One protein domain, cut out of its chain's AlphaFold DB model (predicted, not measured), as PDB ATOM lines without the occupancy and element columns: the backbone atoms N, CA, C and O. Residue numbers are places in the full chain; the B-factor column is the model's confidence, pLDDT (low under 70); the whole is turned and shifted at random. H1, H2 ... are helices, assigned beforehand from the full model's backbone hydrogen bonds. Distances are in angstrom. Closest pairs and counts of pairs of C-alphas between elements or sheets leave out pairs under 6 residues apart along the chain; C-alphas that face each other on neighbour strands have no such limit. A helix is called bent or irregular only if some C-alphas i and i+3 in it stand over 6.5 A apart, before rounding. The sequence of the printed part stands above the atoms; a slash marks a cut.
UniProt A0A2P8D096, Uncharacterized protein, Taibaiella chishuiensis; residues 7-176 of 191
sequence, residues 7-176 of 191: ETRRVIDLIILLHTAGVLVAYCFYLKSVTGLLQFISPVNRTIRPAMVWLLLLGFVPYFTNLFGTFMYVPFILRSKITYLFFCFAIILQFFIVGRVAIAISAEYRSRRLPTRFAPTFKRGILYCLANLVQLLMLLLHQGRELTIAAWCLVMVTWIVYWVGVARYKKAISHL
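AT A GLANCE: This is residues 7 to 176 of the 191 residues of an uncharacterized protein of Taibaiella chishuiensis (UniProt A0A2P8D096). What shape do these atoms make? They make a rod, an up-and-down bundle of five helices lengthwise, each running against the one before; contacts ring round from H1 through H5, which comes back to H1 near one end, while residues 7 to 12 of H1 stick out. What builds it? The printed part has 170 residues with five named helices, H1 H2 H3 H4 H5 in chain order, and no named strand: all helix. Is it compact? Yes, with a radius of gyration of the C-alphas of 18.0 A and spans of 60 by 26 by 25 A.

HOW THE PARTS SIT: Which helices form hairpins? H1, residues 7 to 40, and H2, residues 50 to 68, touch as a hairpin at a shallow tilt of 7 degrees, the closest C-alphas being those of Thr 35 and Pro 50, 4.7 A. H2 and H3, residues 76 to 111, form a hairpin, closest at C-alphas of Pro 62 and Thr 83, 4.9 A. H3 forms one with H4, residues 122 to 140, closest at C-alphas of Ala 102 and Phe 122, 5.4 A, and H4 one with H5, residues 145 to 174, closest at C-alphas of Tyr 128 and Thr 158, 4.9 A. Where does H5 touch H1? Residues 163 to 174 alone touch residues 30 to 40 alone, the closest C-alphas being those of Lys 170 and Leu 37, 4.8 A; the two run the same way at a shallow tilt of 26 degrees. Are the backbones even? In H1, H3, H4 and H5 every O i to N i+4 pair is within hydrogen-bond range; in H2 5 of 15 are, beside 13 of 16 O i to N i+3 pairs.

IN THESE COORDINATES: Where are the anchors? C-alpha 7 is at (-45.185, -4.752, 44.864) and C-alpha 174, ending H5, at (4.281, 7.098, 48.618). How long are the helices? First to last C-alpha, H1 measures 50.1 A, H3 52.5 A and H5 43.4 A; H2 is 30.2 A and H4 26.7 A. Is H2 irregular? Only just: C-alphas 59 and 62 are 6.8 A apart, and it has a kink of 39 degrees near residue 62.

THE WHOLE: How far does it reach? The two C-alphas farthest apart, those of Glu 7 and Arg 113, are 62.2 A apart. Is it cut, or are links long? The printed part has no cut and no long link; H4 to H5 is tight. Where is confidence low? Residue 70 alone is under 70 in pLDDT, and the mean of the printed part is 93.2.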
ATOM      1  N   GLU A   7     -45.754  -5.976  44.295       93.56
ATOM      2  CA  GLU A   7     -45.185  -4.752  44.864       93.56
ATOM      3  C   GLU A   7     -43.996  -5.046  45.782       93.56
ATOM      4  O   GLU A   7     -42.928  -4.454  45.623       93.56
ATOM      5  N   THR A   8     -44.133  -6.027  46.679       92.12
ATOM      6  CA  THR A   8     -43.043  -6.465  47.560       92.12
ATOM      7  C   THR A   8     -41.844  -6.957  46.754       92.12
ATOM      8  O   THR A   8     -40.705  -6.639  47.091       92.12
ATOM      9  N   ARG A   9     -42.082  -7.687  45.654       87.00
ATOM     10  CA  ARG A   9     -41.009  -8.155  44.763       87.00
ATOM     11  C   ARG A   9     -40.237  -6.982  44.148       87.00
ATOM     12  O   ARG A   9     -39.014  -6.973  44.231       87.00
ATOM     13  N   ARG A  10     -40.931  -5.956  43.637       88.56
ATOM     14  CA  ARG A  10     -40.292  -4.752  43.061       88.56
ATOM     15  C   ARG A  10     -39.416  -4.009  44.069       88.56
ATOM     16  O   ARG A  10     -38.326  -3.568  43.717       88.56
ATOM     17  N   VAL A  11     -39.875  -3.878  45.315       92.06
ATOM     18  CA  VAL A  11     -39.092  -3.232  46.382       92.06
ATOM     19  C   VAL A  11     -37.823  -4.030  46.686       92.06
ATOM     20  O   VAL A  11     -36.745  -3.448  46.786       92.06
ATOM     21  N   ILE A  12     -37.926  -5.359  46.785       88.00
ATOM     22  CA  ILE A  12     -36.766  -6.236  47.002       88.00
ATOM     23  C   ILE A  12     -35.766  -6.112  45.846       88.00
ATOM     24  O   ILE A  12     -34.574  -5.930  46.092       88.00
ATOM     25  N   ASP A  13     -36.242  -6.153  44.601       85.06
ATOM     26  CA  ASP A  13     -35.393  -6.024  43.414       85.06
ATOM     27  C   ASP A  13     -34.661  -4.671  43.390       85.06
ATOM     28  O   ASP A  13     -33.460  -4.616  43.109       85.06
ATOM     29  N   LEU A  14     -35.345  -3.582  43.765       89.75
ATOM     30  CA  LEU A  14     -34.742  -2.253  43.882       89.75
ATOM     31  C   LEU A  14     -33.652  -2.209  44.962       89.75
ATOM     32  O   LEU A  14     -32.576  -1.659  44.723       89.75
ATOM     33  N   ILE A  15     -33.894  -2.806  46.132       91.81
ATOM     34  CA  ILE A  15     -32.900  -2.879  47.213       91.81
ATOM     35  C   ILE A  15     -31.661  -3.652  46.748       91.81
ATOM     36  O   ILE A  15     -30.539  -3.184  46.947       91.81
ATOM     37  N   ILE A  16     -31.847  -4.802  46.094       87.38
ATOM     38  CA  ILE A  16     -30.746  -5.620  45.563       87.38
ATOM     39  C   ILE A  16     -29.945  -4.836  44.521       87.38
ATOM     40  O   ILE A  16     -28.710  -4.869  44.546       87.38
ATOM     41  N   LEU A  17     -30.619  -4.102  43.632       88.75
ATOM     42  CA  LEU A  17     -29.974  -3.274  42.617       88.75
ATOM     43  C   LEU A  17     -29.114  -2.172  43.249       88.75
ATOM     44  O   LEU A  17     -27.929  -2.064  42.931       88.75
ATOM     45  N   LEU A  18     -29.687  -1.389  44.169       93.81
ATOM     46  CA  LEU A  18     -28.981  -0.306  44.861       93.81
ATOM     47  C   LEU A  18     -27.790  -0.835  45.661       93.81
ATOM     48  O   LEU A  18     -26.696  -0.271  45.605       93.81
ATOM     49  N   HIS A  19     -27.982  -1.951  46.362       91.62
ATOM     50  CA  HIS A  19     -26.925  -2.617  47.103       91.62
ATOM     51  C   HIS A  19     -25.777  -3.065  46.185       91.62
ATOM     52  O   HIS A  19     -24.615  -2.737  46.433       91.62
ATOM     53  N   THR A  20     -26.097  -3.761  45.090       90.44
ATOM     54  CA  THR A  20     -25.109  -4.247  44.114       90.44
ATOM     55  C   THR A  20     -24.333  -3.089  43.489       90.44
ATOM     56  O   THR A  20     -23.107  -3.154  43.381       90.44
ATOM     57  N   ALA A  21     -25.023  -2.003  43.129       93.69
ATOM     58  CA  ALA A  21     -24.397  -0.796  42.601       93.69
ATOM     59  C   ALA A  21     -23.438  -0.154  43.621       93.69
ATOM     60  O   ALA A  21     -22.302   0.170  43.274       93.69
ATOM     61  N   GLY A  22     -23.850  -0.035  44.887       96.00
ATOM     62  CA  GLY A  22     -23.002   0.483  45.963       96.00
ATOM     63  C   GLY A  22     -21.739  -0.356  46.182       96.00
ATOM     64  O   GLY A  22     -20.634   0.190  46.250       96.00
ATOM     65  N   VAL A  23     -21.877  -1.686  46.219       95.38
ATOM     66  CA  VAL A  23     -20.741  -2.618  46.338       95.38
ATOM     67  C   VAL A  23     -19.805  -2.498  45.137       95.38
ATOM     68  O   VAL A  23     -18.593  -2.429  45.325       95.38
ATOM     69  N   LEU A  24     -20.336  -2.411  43.913       95.94
ATOM     70  CA  LEU A  24     -19.534  -2.243  42.698       95.94
ATOM     71  C   LEU A  24     -18.724  -0.937  42.722       95.94
ATOM     72  O   LEU A  24     -17.532  -0.949  42.419       95.94
ATOM     73  N   VAL A  25     -19.335   0.177  43.132       97.62
ATOM     74  CA  VAL A  25     -18.638   1.465  43.273       97.62
ATOM     75  C   VAL A  25     -17.502   1.363  44.293       97.62
ATOM     76  O   VAL A  25     -16.364   1.735  43.989       97.62
ATOM     77  N   ALA A  26     -17.767   0.804  45.477       97.81
ATOM     78  CA  ALA A  26     -16.737   0.569  46.491       97.81
ATOM     79  C   ALA A  26     -15.619  -0.353  45.965       97.81
ATOM     80  O   ALA A  26     -14.433  -0.108  46.206       97.81
ATOM     81  N   TYR A  27     -15.975  -1.368  45.176       97.62
ATOM     82  CA  TYR A  27     -15.021  -2.261  44.531       97.62
ATOM     83  C   TYR A  27     -14.116  -1.534  43.536       97.62
ATOM     84  O   TYR A  27     -12.901  -1.712  43.577       97.62
ATOM     85  N   CYS A  28     -14.655  -0.634  42.714       98.06
ATOM     86  CA  CYS A  28     -13.858   0.213  41.824       98.06
ATOM     87  C   CYS A  28     -12.847   1.084  42.593       98.06
ATOM     88  O   CYS A  28     -11.698   1.216  42.160       98.06
ATOM     89  N   PHE A  29     -13.215   1.627  43.760       98.25
ATOM     90  CA  PHE A  29     -12.267   2.348  44.624       98.25
ATOM     91  C   PHE A  29     -11.163   1.438  45.171       98.25
ATOM     92  O   PHE A  29      -9.991   1.831  45.184       98.25
ATOM     93  N   TYR A  30     -11.506   0.214  45.570       98.12
ATOM     94  CA  TYR A  30     -10.529  -0.802  45.954       98.12
ATOM     95  C   TYR A  30      -9.549  -1.110  44.810       98.12
ATOM     96  O   TYR A  30      -8.334  -1.030  45.015       98.12
ATOM     97  N   LEU A  31     -10.044  -1.376  43.595       98.31
ATOM     98  CA  LEU A  31      -9.199  -1.654  42.428       98.31
ATOM     99  C   LEU A  31      -8.287  -0.468  42.109       98.31
ATOM    100  O   LEU A  31      -7.078  -0.645  41.978       98.31
ATOM    101  N   LYS A  32      -8.826   0.757  42.112       98.06
ATOM    102  CA  LYS A  32      -8.043   1.990  41.952       98.06
ATOM    103  C   LYS A  32      -6.958   2.124  43.024       98.06
ATOM    104  O   LYS A  32      -5.847   2.568  42.729       98.06
ATOM    105  N   SER A  33      -7.239   1.732  44.267       97.75
ATOM    106  CA  SER A  33      -6.253   1.736  45.351       97.75
ATOM    107  C   SER A  33      -5.115   0.745  45.093       97.75
ATOM    108  O   SER A  33      -3.952   1.114  45.250       97.75
ATOM    109  N   VAL A  34      -5.427  -0.485  44.675       98.25
ATOM    110  CA  VAL A  34      -4.423  -1.513  44.353       98.25
ATOM    111  C   VAL A  34      -3.614  -1.121  43.108       98.25
ATOM    112  O   VAL A  34      -2.390  -1.201  43.133       98.25
ATOM    113  N   THR A  35      -4.259  -0.637  42.042       98.19
ATOM    114  CA  THR A  35      -3.579  -0.112  40.845       98.19
ATOM    115  C   THR A  35      -2.636   1.031  41.214       98.19
ATOM    116  O   THR A  35      -1.475   1.010  40.813       98.19
ATOM    117  N   GLY A  36      -3.095   1.980  42.036       96.38
ATOM    118  CA  GLY A  36      -2.263   3.083  42.512       96.38
ATOM    119  C   GLY A  36      -1.076   2.609  43.350       96.38
ATOM    120  O   GLY A  36       0.026   3.103  43.164       96.38
ATOM    121  N   LEU A  37      -1.263   1.618  44.230       97.19
ATOM    122  CA  LEU A  37      -0.151   0.986  44.947       97.19
ATOM    123  C   LEU A  37       0.894   0.429  43.974       97.19
ATOM    124  O   LEU A  37       2.078   0.704  44.129       97.19
ATOM    125  N   LEU A  38       0.466  -0.345  42.975       97.38
ATOM    126  CA  LEU A  38       1.387  -0.950  42.009       97.38
ATOM    127  C   LEU A  38       2.127   0.103  41.175       97.38
ATOM    128  O   LEU A  38       3.273  -0.126  40.807       97.38
ATOM    129  N   GLN A  39       1.506   1.252  40.897       95.75
ATOM    130  CA  GLN A  39       2.162   2.375  40.219       95.75
ATOM    131  C   GLN A  39       3.266   3.018  41.074       95.75
ATOM    132  O   GLN A  39       4.276   3.432  40.516       95.75
ATOM    133  N   PHE A  40       3.118   3.042  42.405       94.00
ATOM    134  CA  PHE A  40       4.160   3.525  43.325       94.00
ATOM    135  C   PHE A  40       5.324   2.541  43.525       94.00
ATOM    136  O   PHE A  40       6.397   2.952  43.958       94.00
ATOM    137  N   ILE A  41       5.125   1.254  43.232       94.69
ATOM    138  CA  ILE A  41       6.184   0.236  43.264       94.69
ATOM    139  C   ILE A  41       7.065   0.390  42.020       94.69
ATOM    140  O   ILE A  41       6.537   0.624  40.923       94.69
ATOM    141  N   SER A  42       8.387   0.243  42.172       93.06
ATOM    142  CA  SER A  42       9.324   0.357  41.050       93.06
ATOM    143  C   SER A  42       9.014  -0.696  39.975       93.06
ATOM    144  O   SER A  42       8.620  -1.817  40.313       93.06
ATOM    145  N   PRO A  43       9.161  -0.388  38.670       94.94
ATOM    146  CA  PRO A  43       8.845  -1.340  37.604       94.94
ATOM    147  C   PRO A  43       9.547  -2.695  37.753       94.94
ATOM    148  O   PRO A  43       8.909  -3.722  37.533       94.94
ATOM    149  N   VAL A  44      10.806  -2.699  38.209       94.75
ATOM    150  CA  VAL A  44      11.619  -3.908  38.440       94.75
ATOM    151  C   VAL A  44      11.037  -4.800  39.546       94.75
ATOM    152  O   VAL A  44      11.121  -6.024  39.468       94.75
ATOM    153  N   ASN A  45      10.388  -4.211  40.554       95.94
ATOM    154  CA  ASN A  45       9.778  -4.942  41.667       95.94
ATOM    155  C   ASN A  45       8.315  -5.343  41.411       95.94
ATOM    156  O   ASN A  45       7.714  -6.074  42.209       95.94
ATOM    157  N   ARG A  46       7.698  -4.878  40.316       96.25
ATOM    158  CA  ARG A  46       6.315  -5.235  39.980       96.25
ATOM    159  C   ARG A  46       6.253  -6.667  39.479       96.25
ATOM    160  O   ARG A  46       6.805  -7.017  38.445       96.25
ATOM    161  N   THR A  47       5.439  -7.479  40.138       97.19
ATOM    162  CA  THR A  47       5.152  -8.841  39.666       97.19
ATOM    163  C   THR A  47       3.903  -8.931  38.786       97.19
ATOM    164  O   THR A  47       3.544 -10.020  38.346       97.19
ATOM    165  N   ILE A  48       3.170  -7.828  38.613       97.56
ATOM    166  CA  ILE A  48       1.943  -7.754  37.813       97.56
ATOM    167  C   ILE A  48       1.762  -6.337  37.256       97.56
ATOM    168  O   ILE A  48       2.092  -5.352  37.921       97.56
ATOM    169  N   ARG A  49       1.223  -6.222  36.035       97.50
ATOM    170  CA  ARG A  49       0.889  -4.920  35.440       97.50
ATOM    171  C   ARG A  49      -0.297  -4.290  36.192       97.50
ATOM    172  O   ARG A  49      -1.291  -4.989  36.399       97.50
ATOM    173  N   PRO A  50      -0.271  -2.985  36.534       97.56
ATOM    174  CA  PRO A  50      -1.344  -2.344  37.304       97.56
ATOM    175  C   PRO A  50      -2.749  -2.491  36.697       97.56
ATOM    176  O   PRO A  50      -3.729  -2.609  37.432       97.56
ATOM    177  N   ALA A  51      -2.845  -2.529  35.363       97.12
ATOM    178  CA  ALA A  51      -4.104  -2.707  34.642       97.12
ATOM    179  C   ALA A  51      -4.728  -4.103  34.832       97.12
ATOM    180  O   ALA A  51      -5.948  -4.227  34.819       97.12
ATOM    181  N   MET A  52      -3.930  -5.151  35.075       97.56
ATOM    182  CA  MET A  52      -4.456  -6.519  35.237       97.56
ATOM    183  C   MET A  52      -5.335  -6.675  36.481       97.56
ATOM    184  O   MET A  52      -6.142  -7.595  36.545       97.56
ATOM    185  N   VAL A  53      -5.218  -5.771  37.457       97.81
ATOM    186  CA  VAL A  53      -6.068  -5.771  38.654       97.81
ATOM    187  C   VAL A  53      -7.546  -5.587  38.294       97.81
ATOM    188  O   VAL A  53      -8.411  -6.161  38.949       97.81
ATOM    189  N   TRP A  54      -7.842  -4.864  37.210       98.19
ATOM    190  CA  TRP A  54      -9.208  -4.614  36.746       98.19
ATOM    191  C   TRP A  54      -9.921  -5.861  36.224       98.19
ATOM    192  O   TRP A  54     -11.148  -5.887  36.208       98.19
ATOM    193  N   LEU A  55      -9.186  -6.930  35.898       97.06
ATOM    194  CA  LEU A  55      -9.783  -8.221  35.547       97.06
ATOM    195  C   LEU A  55     -10.618  -8.804  36.701       97.06
ATOM    196  O   LEU A  55     -11.506  -9.614  36.459       97.06
ATOM    197  N   LEU A  56     -10.404  -8.361  37.947       96.50
ATOM    198  CA  LEU A  56     -11.248  -8.742  39.083       96.50
ATOM    199  C   LEU A  56     -12.703  -8.272  38.956       96.50
ATOM    200  O   LEU A  56     -13.563  -8.823  39.643       96.50
ATOM    201  N   LEU A  57     -13.006  -7.306  38.080       96.38
ATOM    202  CA  LEU A  57     -14.390  -6.947  37.754       96.38
ATOM    203  C   LEU A  57     -15.155  -8.099  37.094       96.38
ATOM    204  O   LEU A  57     -16.380  -8.116  37.153       96.38
ATOM    205  N   LEU A  58     -14.467  -9.101  36.537       94.38
ATOM    206  CA  LEU A  58     -15.123 -10.298  36.004       94.38
ATOM    207  C   LEU A  58     -15.894 -11.075  37.083       94.38
ATOM    208  O   LEU A  58     -16.874 -11.742  36.761       94.38
ATOM    209  N   GLY A  59     -15.535 -10.917  38.364       92.81
ATOM    210  CA  GLY A  59     -16.318 -11.441  39.488       92.81
ATOM    211  C   GLY A  59     -17.718 -10.832  39.616       92.81
ATOM    212  O   GLY A  59     -18.563 -11.406  40.297       92.81
ATOM    213  N   PHE A  60     -17.996  -9.712  38.936       92.81
ATOM    214  CA  PHE A  60     -19.320  -9.090  38.897       92.81
ATOM    215  C   PHE A  60     -20.210  -9.600  37.754       92.81
ATOM    216  O   PHE A  60     -21.419  -9.379  37.795       92.81
ATOM    217  N   VAL A  61     -19.667 -10.329  36.766       91.69
ATOM    218  CA  VAL A  61     -20.464 -10.891  35.656       91.69
ATOM    219  C   VAL A  61     -21.645 -11.734  36.153       91.69
ATOM    220  O   VAL A  61     -22.746 -11.510  35.651       91.69
ATOM    221  N   PRO A  62     -21.504 -12.610  37.169       89.19
ATOM    222  CA  PRO A  62     -22.638 -13.318  37.760       89.19
ATOM    223  C   PRO A  62     -23.787 -12.423  38.236       89.19
ATOM    224  O   PRO A  62     -24.949 -12.812  38.173       89.19
ATOM    225  N   TYR A  63     -23.502 -11.221  38.732       87.44
ATOM    226  CA  TYR A  63     -24.545 -10.303  39.195       87.44
ATOM    227  C   TYR A  63     -25.289  -9.691  38.008       87.44
ATOM    228  O   TYR A  63     -26.516  -9.604  38.026       87.44
ATOM    229  N   PHE A  64     -24.570  -9.363  36.932       86.94
ATOM    230  CA  PHE A  64     -25.175  -8.901  35.685       86.94
ATOM    231  C   PHE A  64     -25.994  -9.993  34.999       86.94
ATOM    232  O   PHE A  64     -27.121  -9.731  34.590       86.94
ATOM    233  N   THR A  65     -25.493 -11.228  34.913       83.81
ATOM    234  CA  THR A  65     -26.286 -12.344  34.370       83.81
ATOM    235  C   THR A  65     -27.515 -12.612  35.225       83.81
ATOM    236  O   THR A  65     -28.549 -13.003  34.690       83.81
ATOM    237  N   ASN A  66     -27.445 -12.360  36.536       80.25
ATOM    238  CA  ASN A  66     -28.608 -12.486  37.395       80.25
ATOM    239  C   ASN A  66     -29.648 -11.377  37.190       80.25
ATOM    240  O   ASN A  66     -30.843 -11.673  37.153       80.25
ATOM    241  N   LEU A  67     -29.199 -10.136  37.005       81.25
ATOM    242  CA  LEU A  67     -30.063  -8.988  36.735       81.25
ATOM    243  C   LEU A  67     -30.710  -9.075  35.341       81.25
ATOM    244  O   LEU A  67     -31.915  -8.895  35.199       81.25
ATOM    245  N   PHE A  68     -29.919  -9.399  34.315       80.31
ATOM    246  CA  PHE A  68     -30.347  -9.393  32.913       80.31
ATOM    247  C   PHE A  68     -30.874 -10.736  32.404       80.31
ATOM    248  O   PHE A  68     -31.638 -10.772  31.444       80.31
ATOM    249  N   GLY A  69     -30.504 -11.855  33.030       70.00
ATOM    250  CA  GLY A  69     -30.921 -13.189  32.588       70.00
ATOM    251  C   GLY A  69     -32.434 -13.396  32.639       70.00
ATOM    252  O   GLY A  69     -32.960 -14.197  31.874       70.00
ATOM    253  N   THR A  70     -33.133 -12.644  33.490       66.81
ATOM    254  CA  THR A  70     -34.601 -12.600  33.531       66.81
ATOM    255  C   THR A  70     -35.189 -11.979  32.257       66.81
ATOM    256  O   THR A  70     -36.257 -12.391  31.822       66.81
ATOM    257  N   PHE A  71     -34.477 -11.043  31.622       72.38
ATOM    258  CA  PHE A  71     -34.901 -10.391  30.378       72.38
ATOM    259  C   PHE A  71     -34.499 -11.178  29.122       72.38
ATOM    260  O   PHE A  71     -35.207 -11.137  28.124       72.38
ATOM    261  N   MET A  72     -33.376 -11.903  29.155       76.56
ATOM    262  CA  MET A  72     -32.809 -12.570  27.970       76.56
ATOM    263  C   MET A  72     -33.279 -14.020  27.747       76.56
ATOM    264  O   MET A  72     -32.698 -14.714  26.918       76.56
ATOM    265  N   TYR A  73     -34.288 -14.502  28.483       81.44
ATOM    266  CA  TYR A  73     -34.836 -15.869  28.363       81.44
ATOM    267  C   TYR A  73     -33.776 -16.993  28.366       81.44
ATOM    268  O   TYR A  73     -33.964 -18.055  27.773       81.44
ATOM    269  N   VAL A  74     -32.646 -16.783  29.051       80.62
ATOM    270  CA  VAL A  74     -31.589 -17.798  29.147       80.62
ATOM    271  C   VAL A  74     -32.099 -18.945  30.025       80.62
ATOM    272  O   VAL A  74     -32.517 -18.684  31.158       80.62
ATOM    273  N   PRO A  75     -32.032 -20.214  29.572       85.62
ATOM    274  CA  PRO A  75     -32.466 -21.348  30.377       85.62
ATOM    275  C   PRO A  75     -31.791 -21.355  31.750       85.62
ATOM    276  O   PRO A  75     -30.570 -21.196  31.854       85.62
ATOM    277  N   PHE A  76     -32.575 -21.589  32.807       82.88
ATOM    278  CA  PHE A  76     -32.108 -21.537  34.199       82.88
ATOM    279  C   PHE A  76     -30.840 -22.374  34.433       82.88
ATOM    280  O   PHE A  76     -29.874 -21.902  35.030       82.88
ATOM    281  N   ILE A  77     -30.801 -23.591  33.882       85.75
ATOM    282  CA  ILE A  77     -29.662 -24.513  34.009       85.75
ATOM    283  C   ILE A  77     -28.382 -23.907  33.413       85.75
ATOM    284  O   ILE A  77     -27.310 -24.008  34.011       85.75
ATOM    285  N   LEU A  78     -28.482 -23.266  32.246       87.94
ATOM    286  CA  LEU A  78     -27.335 -22.650  31.582       87.94
ATOM    287  C   LEU A  78     -26.849 -21.420  32.361       87.94
ATOM    288  O   LEU A  78     -25.648 -21.273  32.588       87.94
ATOM    289  N   ARG A  79     -27.779 -20.588  32.848       86.56
ATOM    290  CA  ARG A  79     -27.479 -19.414  33.683       86.56
ATOM    291  C   ARG A  79     -26.707 -19.791  34.949       86.56
ATOM    292  O   ARG A  79     -25.699 -19.150  35.256       86.56
ATOM    293  N   SER A  80     -27.130 -20.837  35.656       87.44
ATOM    294  CA  SER A  80     -26.455 -21.300  36.876       87.44
ATOM    295  C   SER A  80     -25.043 -21.817  36.585       87.44
ATOM    296  O   SER A  80     -24.097 -21.440  37.270       87.44
ATOM    297  N   LYS A  81     -24.860 -22.598  35.511       90.00
ATOM    298  CA  LYS A  81     -23.532 -23.094  35.105       90.00
ATOM    299  C   LYS A  81     -22.567 -21.963  34.740       90.00
ATOM    300  O   LYS A  81     -21.430 -21.964  35.207       90.00
ATOM    301  N   ILE A  82     -23.024 -20.985  33.953       89.88
ATOM    302  CA  ILE A  82     -22.227 -19.798  33.598       89.88
ATOM    303  C   ILE A  82     -21.838 -19.032  34.865       89.88
ATOM    304  O   ILE A  82     -20.679 -18.665  35.041       89.88
ATOM    305  N   THR A  83     -22.788 -18.844  35.781       89.62
ATOM    306  CA  THR A  83     -22.553 -18.166  37.061       89.62
ATOM    307  C   THR A  83     -21.424 -18.832  37.851       89.62
ATOM    308  O   THR A  83     -20.479 -18.153  38.252       89.62
ATOM    309  N   TYR A  84     -21.462 -20.157  38.018       92.12
ATOM    310  CA  TYR A  84     -20.414 -20.891  38.735       92.12
ATOM    311  C   TYR A  84     -19.055 -20.815  38.043       92.12
ATOM    312  O   TYR A  84     -18.046 -20.614  38.715       92.12
ATOM    313  N   LEU A  85     -19.021 -20.908  36.710       94.19
ATOM    314  CA  LEU A  85     -17.783 -20.786  35.942       94.19
ATOM    315  C   LEU A  85     -17.087 -19.441  36.206       94.19
ATOM    316  O   LEU A  85     -15.895 -19.413  36.514       94.19
ATOM    317  N   PHE A  86     -17.835 -18.334  36.138       94.69
ATOM    318  CA  PHE A  86     -17.291 -17.001  36.404       94.69
ATOM    319  C   PHE A  86     -16.862 -16.822  37.863       94.69
ATOM    320  O   PHE A  86     -15.816 -16.221  38.105       94.69
ATOM    321  N   PHE A  87     -17.600 -17.376  38.833       93.75
ATOM    322  CA  PHE A  87     -17.180 -17.353  40.239       93.75
ATOM    323  C   PHE A  87     -15.862 -18.103  40.465       93.75
ATOM    324  O   PHE A  87     -14.947 -17.553  41.076       93.75
ATOM    325  N   CYS A  88     -15.729 -19.325  39.940       95.88
ATOM    326  CA  CYS A  88     -14.490 -20.101  40.034       95.88
ATOM    327  C   CYS A  88     -13.309 -19.343  39.419       95.88
ATOM    328  O   CYS A  88     -12.254 -19.210  40.043       95.88
ATOM    329  N   PHE A  89     -13.501 -18.804  38.213       96.69
ATOM    330  CA  PHE A  89     -12.474 -18.029  37.527       96.69
ATOM    331  C   PHE A  89     -12.066 -16.781  38.324       96.69
ATOM    332  O   PHE A  89     -10.875 -16.526  38.510       96.69
ATOM    333  N   ALA A  90     -13.041 -16.036  38.856       95.75
ATOM    334  CA  ALA A  90     -12.791 -14.855  39.673       95.75
ATOM    335  C   ALA A  90     -11.998 -15.187  40.948       95.75
ATOM    336  O   ALA A  90     -11.063 -14.461  41.277       95.75
ATOM    337  N   ILE A  91     -12.301 -16.303  41.622       96.81
ATOM    338  CA  ILE A  91     -11.561 -16.754  42.811       96.81
ATOM    339  C   ILE A  91     -10.104 -17.076  42.462       96.81
ATOM    340  O   ILE A  91      -9.195 -16.607  43.150       96.81
ATOM    341  N   ILE A  92      -9.854 -17.825  41.384       97.94
ATOM    342  CA  ILE A  92      -8.488 -18.153  40.935       97.94
ATOM    343  C   ILE A  92      -7.700 -16.871  40.647       97.94
ATOM    344  O   ILE A  92      -6.576 -16.691  41.128       97.94
ATOM    345  N   LEU A  93      -8.314 -15.945  39.910       97.69
ATOM    346  CA  LEU A  93      -7.719 -14.655  39.591       97.69
ATOM    347  C   LEU A  93      -7.441 -13.823  40.854       97.69
ATOM    348  O   LEU A  93      -6.404 -13.164  40.954       97.69
ATOM    349  N   GLN A  94      -8.331 -13.883  41.842       97.75
ATOM    350  CA  GLN A  94      -8.170 -13.214  43.126       97.75
ATOM    351  C   GLN A  94      -6.977 -13.761  43.914       97.75
ATOM    352  O   GLN A  94      -6.159 -12.967  44.378       97.75
ATOM    353  N   PHE A  95      -6.813 -15.086  44.004       98.12
ATOM    354  CA  PHE A  95      -5.619 -15.705  44.598       98.12
ATOM    355  C   PHE A  95      -4.338 -15.246  43.896       98.12
ATOM    356  O   PHE A  95      -3.378 -14.843  44.560       98.12
ATOM    357  N   PHE A  96      -4.341 -15.250  42.561       98.12
ATOM    358  CA  PHE A  96      -3.200 -14.810  41.768       98.12
ATOM    359  C   PHE A  96      -2.830 -13.349  42.062       98.12
ATOM    360  O   PHE A  96      -1.680 -13.057  42.396       98.12
ATOM    361  N   ILE A  97      -3.794 -12.425  41.995       97.81
ATOM    362  CA  ILE A  97      -3.544 -10.993  42.208       97.81
ATOM    363  C   ILE A  97      -3.104 -10.715  43.644       97.81
ATOM    364  O   ILE A  97      -2.129  -9.993  43.844       97.81
ATOM    365  N   VAL A  98      -3.766 -11.306  44.642       97.88
ATOM    366  CA  VAL A  98      -3.386 -11.163  46.055       97.88
ATOM    367  C   VAL A  98      -1.939 -11.604  46.286       97.88
ATOM    368  O   VAL A  98      -1.166 -10.875  46.915       97.88
ATOM    369  N   GLY A  99      -1.555 -12.770  45.757       97.62
ATOM    370  CA  GLY A  99      -0.195 -13.286  45.887       97.62
ATOM    371  C   GLY A  99       0.831 -12.356  45.242       97.62
ATOM    372  O   GLY A  99       1.816 -11.975  45.875       97.62
ATOM    373  N   ARG A 100       0.564 -11.917  44.008       97.75
ATOM    374  CA  ARG A 100       1.434 -10.997  43.261       97.75
ATOM    375  C   ARG A 100       1.587  -9.650  43.972       97.75
ATOM    376  O   ARG A 100       2.707  -9.185  44.161       97.75
ATOM    377  N   VAL A 101       0.500  -9.051  44.458       97.88
ATOM    378  CA  VAL A 101       0.560  -7.788  45.216       97.88
ATOM    379  C   VAL A 101       1.425  -7.939  46.473       97.88
ATOM    380  O   VAL A 101       2.270  -7.085  46.734       97.88
ATOM    381  N   ALA A 102       1.277  -9.027  47.234       97.81
ATOM    382  CA  ALA A 102       2.074  -9.243  48.443       97.81
ATOM    383  C   ALA A 102       3.579  -9.415  48.156       97.81
ATOM    384  O   ALA A 102       4.415  -8.901  48.910       97.81
ATOM    385  N   ILE A 103       3.931 -10.104  47.065       97.25
ATOM    386  CA  ILE A 103       5.325 -10.260  46.623       97.25
ATOM    387  C   ILE A 103       5.888  -8.911  46.168       97.25
ATOM    388  O   ILE A 103       6.972  -8.543  46.612       97.25
ATOM    389  N   ALA A 104       5.140  -8.147  45.366       97.00
ATOM    390  CA  ALA A 104       5.567  -6.836  44.881       97.00
ATOM    391  C   ALA A 104       5.862  -5.858  46.033       97.00
ATOM    392  O   ALA A 104       6.908  -5.216  46.044       97.00
ATOM    393  N   ILE A 105       4.994  -5.800  47.055       97.00
ATOM    394  CA  ILE A 105       5.242  -4.979  48.255       97.00
ATOM    395  C   ILE A 105       6.521  -5.442  48.971       97.00
ATOM    396  O   ILE A 105       7.324  -4.617  49.400       97.00
ATOM    397  N   SER A 106       6.726  -6.755  49.107       96.38
ATOM    398  CA  SER A 106       7.920  -7.298  49.771       96.38
ATOM    399  C   SER A 106       9.202  -6.940  49.022       96.38
ATOM    400  O   SER A 106      10.189  -6.564  49.648       96.38
ATOM    401  N   ALA A 107       9.189  -7.068  47.693       95.44
ATOM    402  CA  ALA A 107      10.316  -6.728  46.832       95.44
ATOM    403  C   ALA A 107      10.664  -5.239  46.950       95.44
ATOM    404  O   ALA A 107      11.822  -4.903  47.183       95.44
ATOM    405  N   GLU A 108       9.648  -4.371  46.920       95.12
ATOM    406  CA  GLU A 108       9.818  -2.922  47.039       95.12
ATOM    407  C   GLU A 108      10.476  -2.496  48.350       95.12
ATOM    408  O   GLU A 108      11.367  -1.652  48.382       95.12
ATOM    409  N   TYR A 109      10.066  -3.089  49.464       94.94
ATOM    410  CA  TYR A 109      10.693  -2.752  50.732       94.94
ATOM    411  C   TYR A 109      12.108  -3.327  50.854       94.94
ATOM    412  O   TYR A 109      12.977  -2.672  51.431       94.94
ATOM    413  N   ARG A 110      12.360  -4.530  50.316       93.94
ATOM    414  CA  ARG A 110      13.704  -5.128  50.304       93.94
ATOM    415  C   ARG A 110      14.682  -4.281  49.498       93.94
ATOM    416  O   ARG A 110      15.783  -4.038  49.983       93.94
ATOM    417  N   SER A 111      14.281  -3.785  48.324       93.38
ATOM    418  CA  SER A 111      15.144  -2.919  47.507       93.38
ATOM    419  C   SER A 111      15.469  -1.601  48.213       93.38
ATOM    420  O   SER A 111      16.564  -1.072  48.057       93.38
ATOM    421  N   ARG A 112      14.557  -1.108  49.057       91.44
ATOM    422  CA  ARG A 112      14.745   0.098  49.879       91.44
ATOM    423  C   ARG A 112      15.386  -0.164  51.246       91.44
ATOM    424  O   ARG A 112      15.464   0.752  52.057       91.44
ATOM    425  N   ARG A 113      15.832  -1.398  51.522       92.88
ATOM    426  CA  ARG A 113      16.428  -1.821  52.807       92.88
ATOM    427  C   ARG A 113      15.542  -1.510  54.024       92.88
ATOM    428  O   ARG A 113      16.043  -1.288  55.123       92.88
ATOM    429  N   LEU A 114      14.222  -1.502  53.838       91.38
ATOM    430  CA  LEU A 114      13.264  -1.281  54.916       91.38
ATOM    431  C   LEU A 114      12.945  -2.598  55.632       91.38
ATOM    432  O   LEU A 114      12.795  -3.637  54.975       91.38
ATOM    433  N   PRO A 115      12.778  -2.581  56.965       92.00
ATOM    434  CA  PRO A 115      12.386  -3.775  57.697       92.00
ATOM    435  C   PRO A 115      10.996  -4.225  57.240       92.00
ATOM    436  O   PRO A 115      10.026  -3.469  57.306       92.00
ATOM    437  N   THR A 116      10.881  -5.479  56.796       88.31
ATOM    438  CA  THR A 116       9.586  -6.082  56.463       88.31
ATOM    439  C   THR A 116       9.426  -7.475  56.992       88.31
ATOM    440  O   THR A 116      10.358  -8.269  57.053       88.31
ATOM    441  N   ARG A 117       8.170  -7.788  57.295       83.50
ATOM    442  CA  ARG A 117       7.724  -9.169  57.399       83.50
ATOM    443  C   ARG A 117       7.601  -9.747  55.991       83.50
ATOM    444  O   ARG A 117       7.184  -9.049  55.069       83.50
ATOM    445  N   PHE A 118       7.917 -11.026  55.844       82.75
ATOM    446  CA  PHE A 118       7.720 -11.751  54.594       82.75
ATOM    447  C   PHE A 118       6.243 -11.655  54.147       82.75
ATOM    448  O   PHE A 118       5.353 -12.086  54.878       82.75
ATOM    449  N   ALA A 119       5.987 -11.065  52.971       87.88
ATOM    450  CA  ALA A 119       4.665 -10.919  52.341       87.88
ATOM    451  C   ALA A 119       3.616 -10.103  53.153       87.88
ATOM    452  O   ALA A 119       2.613 -10.657  53.616       87.88
ATOM    453  N   PRO A 120       3.780  -8.763  53.285       84.25
ATOM    454  CA  PRO A 120       3.090  -7.923  54.278       84.25
ATOM    455  C   PRO A 120       1.551  -7.799  54.187       84.25
ATOM    456  O   PRO A 120       0.921  -7.216  55.074       84.25
ATOM    457  N   THR A 121       0.912  -8.363  53.165       96.00
ATOM    458  CA  THR A 121      -0.555  -8.406  52.990       96.00
ATOM    459  C   THR A 121      -1.093  -9.814  52.737       96.00
ATOM    460  O   THR A 121      -2.312 -10.003  52.702       96.00
ATOM    461  N   PHE A 122      -0.214 -10.813  52.614       96.31
ATOM    462  CA  PHE A 122      -0.568 -12.146  52.131       96.31
ATOM    463  C   PHE A 122      -1.572 -12.848  53.042       96.31
ATOM    464  O   PHE A 122      -2.615 -13.285  52.572       96.31
ATOM    465  N   LYS A 123      -1.329 -12.859  54.361       96.94
ATOM    466  CA  LYS A 123      -2.233 -13.503  55.331       96.94
ATOM    467  C   LYS A 123      -3.668 -12.963  55.247       96.94
ATOM    468  O   LYS A 123      -4.619 -13.736  55.282       96.94
ATOM    469  N   ARG A 124      -3.828 -11.640  55.115       97.62
ATOM    470  CA  ARG A 124      -5.152 -10.996  55.007       97.62
ATOM    471  C   ARG A 124      -5.803 -11.278  53.658       97.62
ATOM    472  O   ARG A 124      -6.996 -11.545  53.607       97.62
ATOM    473  N   GLY A 125      -5.023 -11.238  52.583       97.44
ATOM    474  CA  GLY A 125      -5.538 -11.505  51.247       97.44
ATOM    475  C   GLY A 125      -5.962 -12.961  51.060       97.44
ATOM    476  O   GLY A 125      -7.023 -13.208  50.504       97.44
ATOM    477  N   ILE A 126      -5.198 -13.924  51.587       98.00
ATOM    478  CA  ILE A 126      -5.584 -15.342  51.569       98.00
ATOM    479  C   ILE A 126      -6.873 -15.563  52.358       98.00
ATOM    480  O   ILE A 126      -7.747 -16.271  51.873       98.00
ATOM    481  N   LEU A 127      -7.040 -14.917  53.517       98.19
ATOM    482  CA  LEU A 127      -8.296 -14.988  54.264       98.19
ATOM    483  C   LEU A 127      -9.489 -14.488  53.427       98.19
ATOM    484  O   LEU A 127     -10.529 -15.139  53.404       98.19
ATOM    485  N   TYR A 128      -9.321 -13.384  52.694       98.19
ATOM    486  CA  TYR A 128     -10.331 -12.876  51.761       98.19
ATOM    487  C   TYR A 128     -10.637 -13.871  50.624       98.19
ATOM    488  O   TYR A 128     -11.803 -14.115  50.304       98.19
ATOM    489  N   CYS A 129      -9.619 -14.498  50.030       98.19
ATOM    490  CA  CYS A 129      -9.824 -15.521  49.004       98.19
ATOM    491  C   CYS A 129     -10.535 -16.770  49.548       98.19
ATOM    492  O   CYS A 129     -11.444 -17.288  48.904       98.19
ATOM    493  N   LEU A 130     -10.171 -17.224  50.751       98.25
ATOM    494  CA  LEU A 130     -10.821 -18.354  51.414       98.25
ATOM    495  C   LEU A 130     -12.283 -18.052  51.755       98.25
ATOM    496  O   LEU A 130     -13.132 -18.912  51.555       98.25
ATOM    497  N   ALA A 131     -12.604 -16.831  52.193       97.94
ATOM    498  CA  ALA A 131     -13.991 -16.425  52.417       97.94
ATOM    499  C   ALA A 131     -14.832 -16.523  51.130       97.94
ATOM    500  O   ALA A 131     -15.957 -17.015  51.167       97.94
ATOM    501  N   ASN A 132     -14.276 -16.132  49.976       96.69
ATOM    502  CA  ASN A 132     -14.963 -16.290  48.687       96.69
ATOM    503  C   ASN A 132     -15.125 -17.761  48.286       96.69
ATOM    504  O   ASN A 132     -16.150 -18.134  47.721       96.69
ATOM    505  N   LEU A 133     -14.144 -18.608  48.601       97.25
ATOM    506  CA  LEU A 133     -14.263 -20.047  48.382       97.25
ATOM    507  C   LEU A 133     -15.386 -20.654  49.237       97.25
ATOM    508  O   LEU A 133     -16.183 -21.435  48.725       97.25
ATOM    509  N   VAL A 134     -15.495 -20.252  50.506       96.31
ATOM    510  CA  VAL A 134     -16.608 -20.651  51.381       96.31
ATOM    511  C   VAL A 134     -17.941 -20.177  50.803       96.31
ATOM    512  O   VAL A 134     -18.876 -20.967  50.725       96.31
ATOM    513  N   GLN A 135     -18.025 -18.932  50.327       95.00
ATOM    514  CA  GLN A 135     -19.226 -18.413  49.665       95.00
ATOM    515  C   GLN A 135     -19.632 -19.255  48.445       95.00
ATOM    516  O   GLN A 135     -20.810 -19.572  48.283       95.00
ATOM    517  N   LEU A 136     -18.670 -19.638  47.599       94.19
ATOM    518  CA  LEU A 136     -18.926 -20.507  46.450       94.19
ATOM    519  C   LEU A 136     -19.428 -21.888  46.895       94.19
ATOM    520  O   LEU A 136     -20.384 -22.399  46.321       94.19
ATOM    521  N   LEU A 137     -18.823 -22.478  47.929       94.94
ATOM    522  CA  LEU A 137     -19.264 -23.764  48.470       94.94
ATOM    523  C   LEU A 137     -20.695 -23.697  49.012       94.94
ATOM    524  O   LEU A 137     -21.492 -24.579  48.707       94.94
ATOM    525  N   MET A 138     -21.052 -22.640  49.749       93.75
ATOM    526  CA  MET A 138     -22.423 -22.453  50.249       93.75
ATOM    527  C   MET A 138     -23.437 -22.364  49.106       93.75
ATOM    528  O   MET A 138     -24.519 -22.946  49.194       93.75
ATOM    529  N   LEU A 139     -23.057 -21.697  48.012       88.75
ATOM    530  CA  LEU A 139     -23.877 -21.591  46.812       88.75
ATOM    531  C   LEU A 139     -24.036 -22.946  46.096       88.75
ATOM    532  O   LEU A 139     -25.145 -23.307  45.715       88.75
ATOM    533  N   LEU A 140     -22.955 -23.720  45.948       91.19
ATOM    534  CA  LEU A 140     -22.982 -25.040  45.300       91.19
ATOM    535  C   LEU A 140     -23.778 -26.078  46.101       91.19
ATOM    536  O   LEU A 140     -24.500 -26.892  45.526       91.19
ATOM    537  N   LEU A 141     -23.664 -26.042  47.428       92.38
ATOM    538  CA  LEU A 141     -24.339 -26.972  48.330       92.38
ATOM    539  C   LEU A 141     -25.823 -26.640  48.546       92.38
ATOM    540  O   LEU A 141     -26.485 -27.360  49.288       92.38
ATOM    541  N   HIS A 142     -26.342 -25.573  47.922       85.00
ATOM    542  CA  HIS A 142     -27.724 -25.106  48.087       85.00
ATOM    543  C   HIS A 142     -28.119 -24.964  49.567       85.00
ATOM    544  O   HIS A 142     -29.238 -25.286  49.968       85.00
ATOM    545  N   GLN A 143     -27.175 -24.506  50.394       82.25
ATOM    546  CA  GLN A 143     -27.406 -24.302  51.820       82.25
ATOM    547  C   GLN A 143     -28.455 -23.206  52.044       82.25
ATOM    548  O   GLN A 143     -28.706 -22.363  51.178       82.25
ATOM    549  N   GLY A 144     -29.077 -23.212  53.226       85.50
ATOM    550  CA  GLY A 144     -30.124 -22.253  53.576       85.50
ATOM    551  C   GLY A 144     -29.702 -20.790  53.371       85.50
ATOM    552  O   GLY A 144     -28.526 -20.427  53.477       85.50
ATOM    553  N   ARG A 145     -30.692 -19.926  53.111       84.19
ATOM    554  CA  ARG A 145     -30.493 -18.492  52.839       84.19
ATOM    555  C   ARG A 145     -29.640 -17.798  53.905       84.19
ATOM    556  O   ARG A 145     -28.767 -17.006  53.568       84.19
ATOM    557  N   GLU A 146     -29.855 -18.141  55.170       89.50
ATOM    558  CA  GLU A 146     -29.173 -17.512  56.305       89.50
ATOM    559  C   GLU A 146     -27.654 -17.773  56.297       89.50
ATOM    560  O   GLU A 146     -26.863 -16.850  56.486       89.50
ATOM    561  N   LEU A 147     -27.224 -18.997  55.963       91.38
ATOM    562  CA  LEU A 147     -25.799 -19.331  55.827       91.38
ATOM    563  C   LEU A 147     -25.149 -18.603  54.646       91.38
ATOM    564  O   LEU A 147     -23.996 -18.184  54.729       91.38
ATOM    565  N   THR A 148     -25.904 -18.412  53.562       90.50
ATOM    566  CA  THR A 148     -25.434 -17.674  52.382       90.50
ATOM    567  C   THR A 148     -25.219 -16.195  52.710       90.50
ATOM    568  O   THR A 148     -24.205 -15.624  52.316       90.50
ATOM    569  N   ILE A 149     -26.130 -15.581  53.474       91.31
ATOM    570  CA  ILE A 149     -25.990 -14.192  53.938       91.31
ATOM    571  C   ILE A 149     -24.772 -14.058  54.862       91.31
ATOM    572  O   ILE A 149     -23.960 -13.151  54.678       91.31
ATOM    573  N   ALA A 150     -24.594 -14.981  55.810       95.00
ATOM    574  CA  ALA A 150     -23.450 -14.964  56.720       95.00
ATOM    575  C   ALA A 150     -22.105 -15.092  55.978       95.00
ATOM    576  O   ALA A 150     -21.166 -14.340  56.257       95.00
ATOM    577  N   ALA A 151     -22.015 -16.001  55.001       95.62
ATOM    578  CA  ALA A 151     -20.832 -16.147  54.155       95.62
ATOM    579  C   ALA A 151     -20.542 -14.862  53.357       95.62
ATOM    580  O   ALA A 151     -19.389 -14.431  53.276       95.62
ATOM    581  N   TRP A 152     -21.580 -14.189  52.860       94.06
ATOM    582  CA  TRP A 152     -21.433 -12.940  52.118       94.06
ATOM    583  C   TRP A 152     -20.916 -11.806  53.015       94.06
ATOM    584  O   TRP A 152     -19.985 -11.084  52.646       94.06
ATOM    585  N   CYS A 153     -21.430 -11.699  54.244       96.06
ATOM    586  CA  CYS A 153     -20.912 -10.763  55.242       96.06
ATOM    587  C   CYS A 153     -19.434 -11.033  55.566       96.06
ATOM    588  O   CYS A 153     -18.637 -10.094  55.642       96.06
ATOM    589  N   LEU A 154     -19.038 -12.303  55.706       97.50
ATOM    590  CA  LEU A 154     -17.640 -12.684  55.929       97.50
ATOM    591  C   LEU A 154     -16.738 -12.241  54.766       97.50
ATOM    592  O   LEU A 154     -15.645 -11.710  54.997       97.50
ATOM    593  N   VAL A 155     -17.195 -12.403  53.519       97.44
ATOM    594  CA  VAL A 155     -16.485 -11.906  52.329       97.44
ATOM    595  C   VAL A 155     -16.308 -10.390  52.396       97.44
ATOM    596  O   VAL A 155     -15.190  -9.910  52.218       97.44
ATOM    597  N   MET A 156     -17.361  -9.632  52.712       97.31
ATOM    598  CA  MET A 156     -17.282  -8.169  52.811       97.31
ATOM    599  C   MET A 156     -16.295  -7.705  53.885       97.31
ATOM    600  O   MET A 156     -15.442  -6.857  53.624       97.31
ATOM    601  N   VAL A 157     -16.359  -8.288  55.084       98.19
ATOM    602  CA  VAL A 157     -15.461  -7.922  56.190       98.19
ATOM    603  C   VAL A 157     -14.006  -8.217  55.828       98.19
ATOM    604  O   VAL A 157     -13.137  -7.353  55.967       98.19
ATOM    605  N   THR A 158     -13.719  -9.421  55.329       98.31
ATOM    606  CA  THR A 158     -12.348  -9.815  54.965       98.31
ATOM    607  C   THR A 158     -11.806  -9.005  53.785       98.31
ATOM    608  O   THR A 158     -10.631  -8.626  53.798       98.31
ATOM    609  N   TRP A 159     -12.661  -8.655  52.818       98.31
ATOM    610  CA  TRP A 159     -12.333  -7.750  51.719       98.31
ATOM    611  C   TRP A 159     -11.939  -6.356  52.218       98.31
ATOM    612  O   TRP A 159     -10.865  -5.865  51.861       98.31
ATOM    613  N   ILE A 160     -12.742  -5.740  53.091       98.19
ATOM    614  CA  ILE A 160     -12.459  -4.414  53.663       98.19
ATOM    615  C   ILE A 160     -11.150  -4.441  54.463       98.19
ATOM    616  O   ILE A 160     -10.295  -3.569  54.292       98.19
ATOM    617  N   VAL A 161     -10.939  -5.469  55.294       98.31
ATOM    618  CA  VAL A 161      -9.697  -5.643  56.068       98.31
ATOM    619  C   VAL A 161      -8.475  -5.751  55.150       98.31
ATOM    620  O   VAL A 161      -7.425  -5.154  55.430       98.31
ATOM    621  N   TYR A 162      -8.589  -6.495  54.049       98.38
ATOM    622  CA  TYR A 162      -7.531  -6.587  53.048       98.38
ATOM    623  C   TYR A 162      -7.289  -5.238  52.352       98.38
ATOM    624  O   TYR A 162      -6.143  -4.785  52.294       98.38
ATOM    625  N   TRP A 163      -8.350  -4.561  51.901       98.38
ATOM    626  CA  TRP A 163      -8.278  -3.260  51.232       98.38
ATOM    627  C   TRP A 163      -7.599  -2.197  52.103       98.38
ATOM    628  O   TRP A 163      -6.642  -1.561  51.655       98.38
ATOM    629  N   VAL A 164      -8.006  -2.055  53.368       98.12
ATOM    630  CA  VAL A 164      -7.363  -1.132  54.320       98.12
ATOM    631  C   VAL A 164      -5.879  -1.467  54.488       98.12
ATOM    632  O   VAL A 164      -5.039  -0.568  54.556       98.12
ATOM    633  N   GLY A 165      -5.526  -2.757  54.507       96.94
ATOM    634  CA  GLY A 165      -4.136  -3.208  54.516       96.94
ATOM    635  C   GLY A 165      -3.340  -2.687  53.318       96.94
ATOM    636  O   GLY A 165      -2.295  -2.069  53.506       96.94
ATOM    637  N   VAL A 166      -3.854  -2.883  52.104       97.50
ATOM    638  CA  VAL A 166      -3.249  -2.377  50.859       97.50
ATOM    639  C   VAL A 166      -3.102  -0.852  50.895       97.50
ATOM    640  O   VAL A 166      -2.035  -0.333  50.567       97.50
ATOM    641  N   ALA A 167      -4.138  -0.127  51.326       97.88
ATOM    642  CA  ALA A 167      -4.125   1.333  51.392       97.88
ATOM    643  C   ALA A 167      -3.040   1.872  52.343       97.88
ATOM    644  O   ALA A 167      -2.375   2.860  52.025       97.88
ATOM    645  N   ARG A 168      -2.800   1.195  53.474       97.50
ATOM    646  CA  ARG A 168      -1.705   1.542  54.396       97.50
ATOM    647  C   ARG A 168      -0.334   1.392  53.738       97.50
ATOM    648  O   ARG A 168       0.478   2.305  53.852       97.50
ATOM    649  N   TYR A 169      -0.088   0.294  53.017       96.69
ATOM    650  CA  TYR A 169       1.182   0.112  52.298       96.69
ATOM    651  C   TYR A 169       1.354   1.112  51.158       96.69
ATOM    652  O   TYR A 169       2.460   1.606  50.966       96.69
ATOM    653  N   LYS A 170       0.269   1.463  50.455       96.75
ATOM    654  CA  LYS A 170       0.289   2.519  49.436       96.75
ATOM    655  C   LYS A 170       0.765   3.840  50.035       96.75
ATOM    656  O   LYS A 170       1.710   4.421  49.518       96.75
ATOM    657  N   LYS A 171       0.142   4.269  51.139       96.50
ATOM    658  CA  LYS A 171       0.513   5.498  51.848       96.50
ATOM    659  C   LYS A 171       1.961   5.446  52.346       96.50
ATOM    660  O   LYS A 171       2.689   6.418  52.206       96.50
ATOM    661  N   ALA A 172       2.390   4.313  52.902       95.44
ATOM    662  CA  ALA A 172       3.759   4.151  53.379       95.44
ATOM    663  C   ALA A 172       4.784   4.293  52.242       95.44
ATOM    664  O   ALA A 172       5.729   5.056  52.387       95.44
ATOM    665  N   ILE A 173       4.573   3.621  51.103       94.62
ATOM    666  CA  ILE A 173       5.493   3.683  49.956       94.62
ATOM    667  C   ILE A 173       5.502   5.077  49.317       94.62
ATOM    668  O   ILE A 173       6.567   5.549  48.936       94.62
ATOM    669  N   SER A 174       4.357   5.765  49.238       94.06
ATOM    670  CA  SER A 174       4.281   7.098  48.618       94.06
ATOM    671  C   SER A 174       5.039   8.193  49.373       94.06
ATOM    672  O   SER A 174       5.300   9.241  48.797       94.06
ATOM    673  N   HIS A 175       5.358   7.986  50.654       92.00
ATOM    674  CA  HIS A 175       6.147   8.932  51.454       92.00
ATOM    675  C   HIS A 175       7.648   8.629  51.453       92.00
ATOM    676  O   HIS A 175       8.428   9.409  51.992       92.00
ATOM    677  N   LEU A 176       8.064   7.496  50.889       88.06
ATOM    678  CA  LEU A 176       9.478   7.174  50.777       88.06
ATOM    679  C   LEU A 176      10.089   7.997  49.638       88.06
ATOM    680  O   LEU A 176       9.430   8.157  48.606       88.06
TER     681      LEU A 176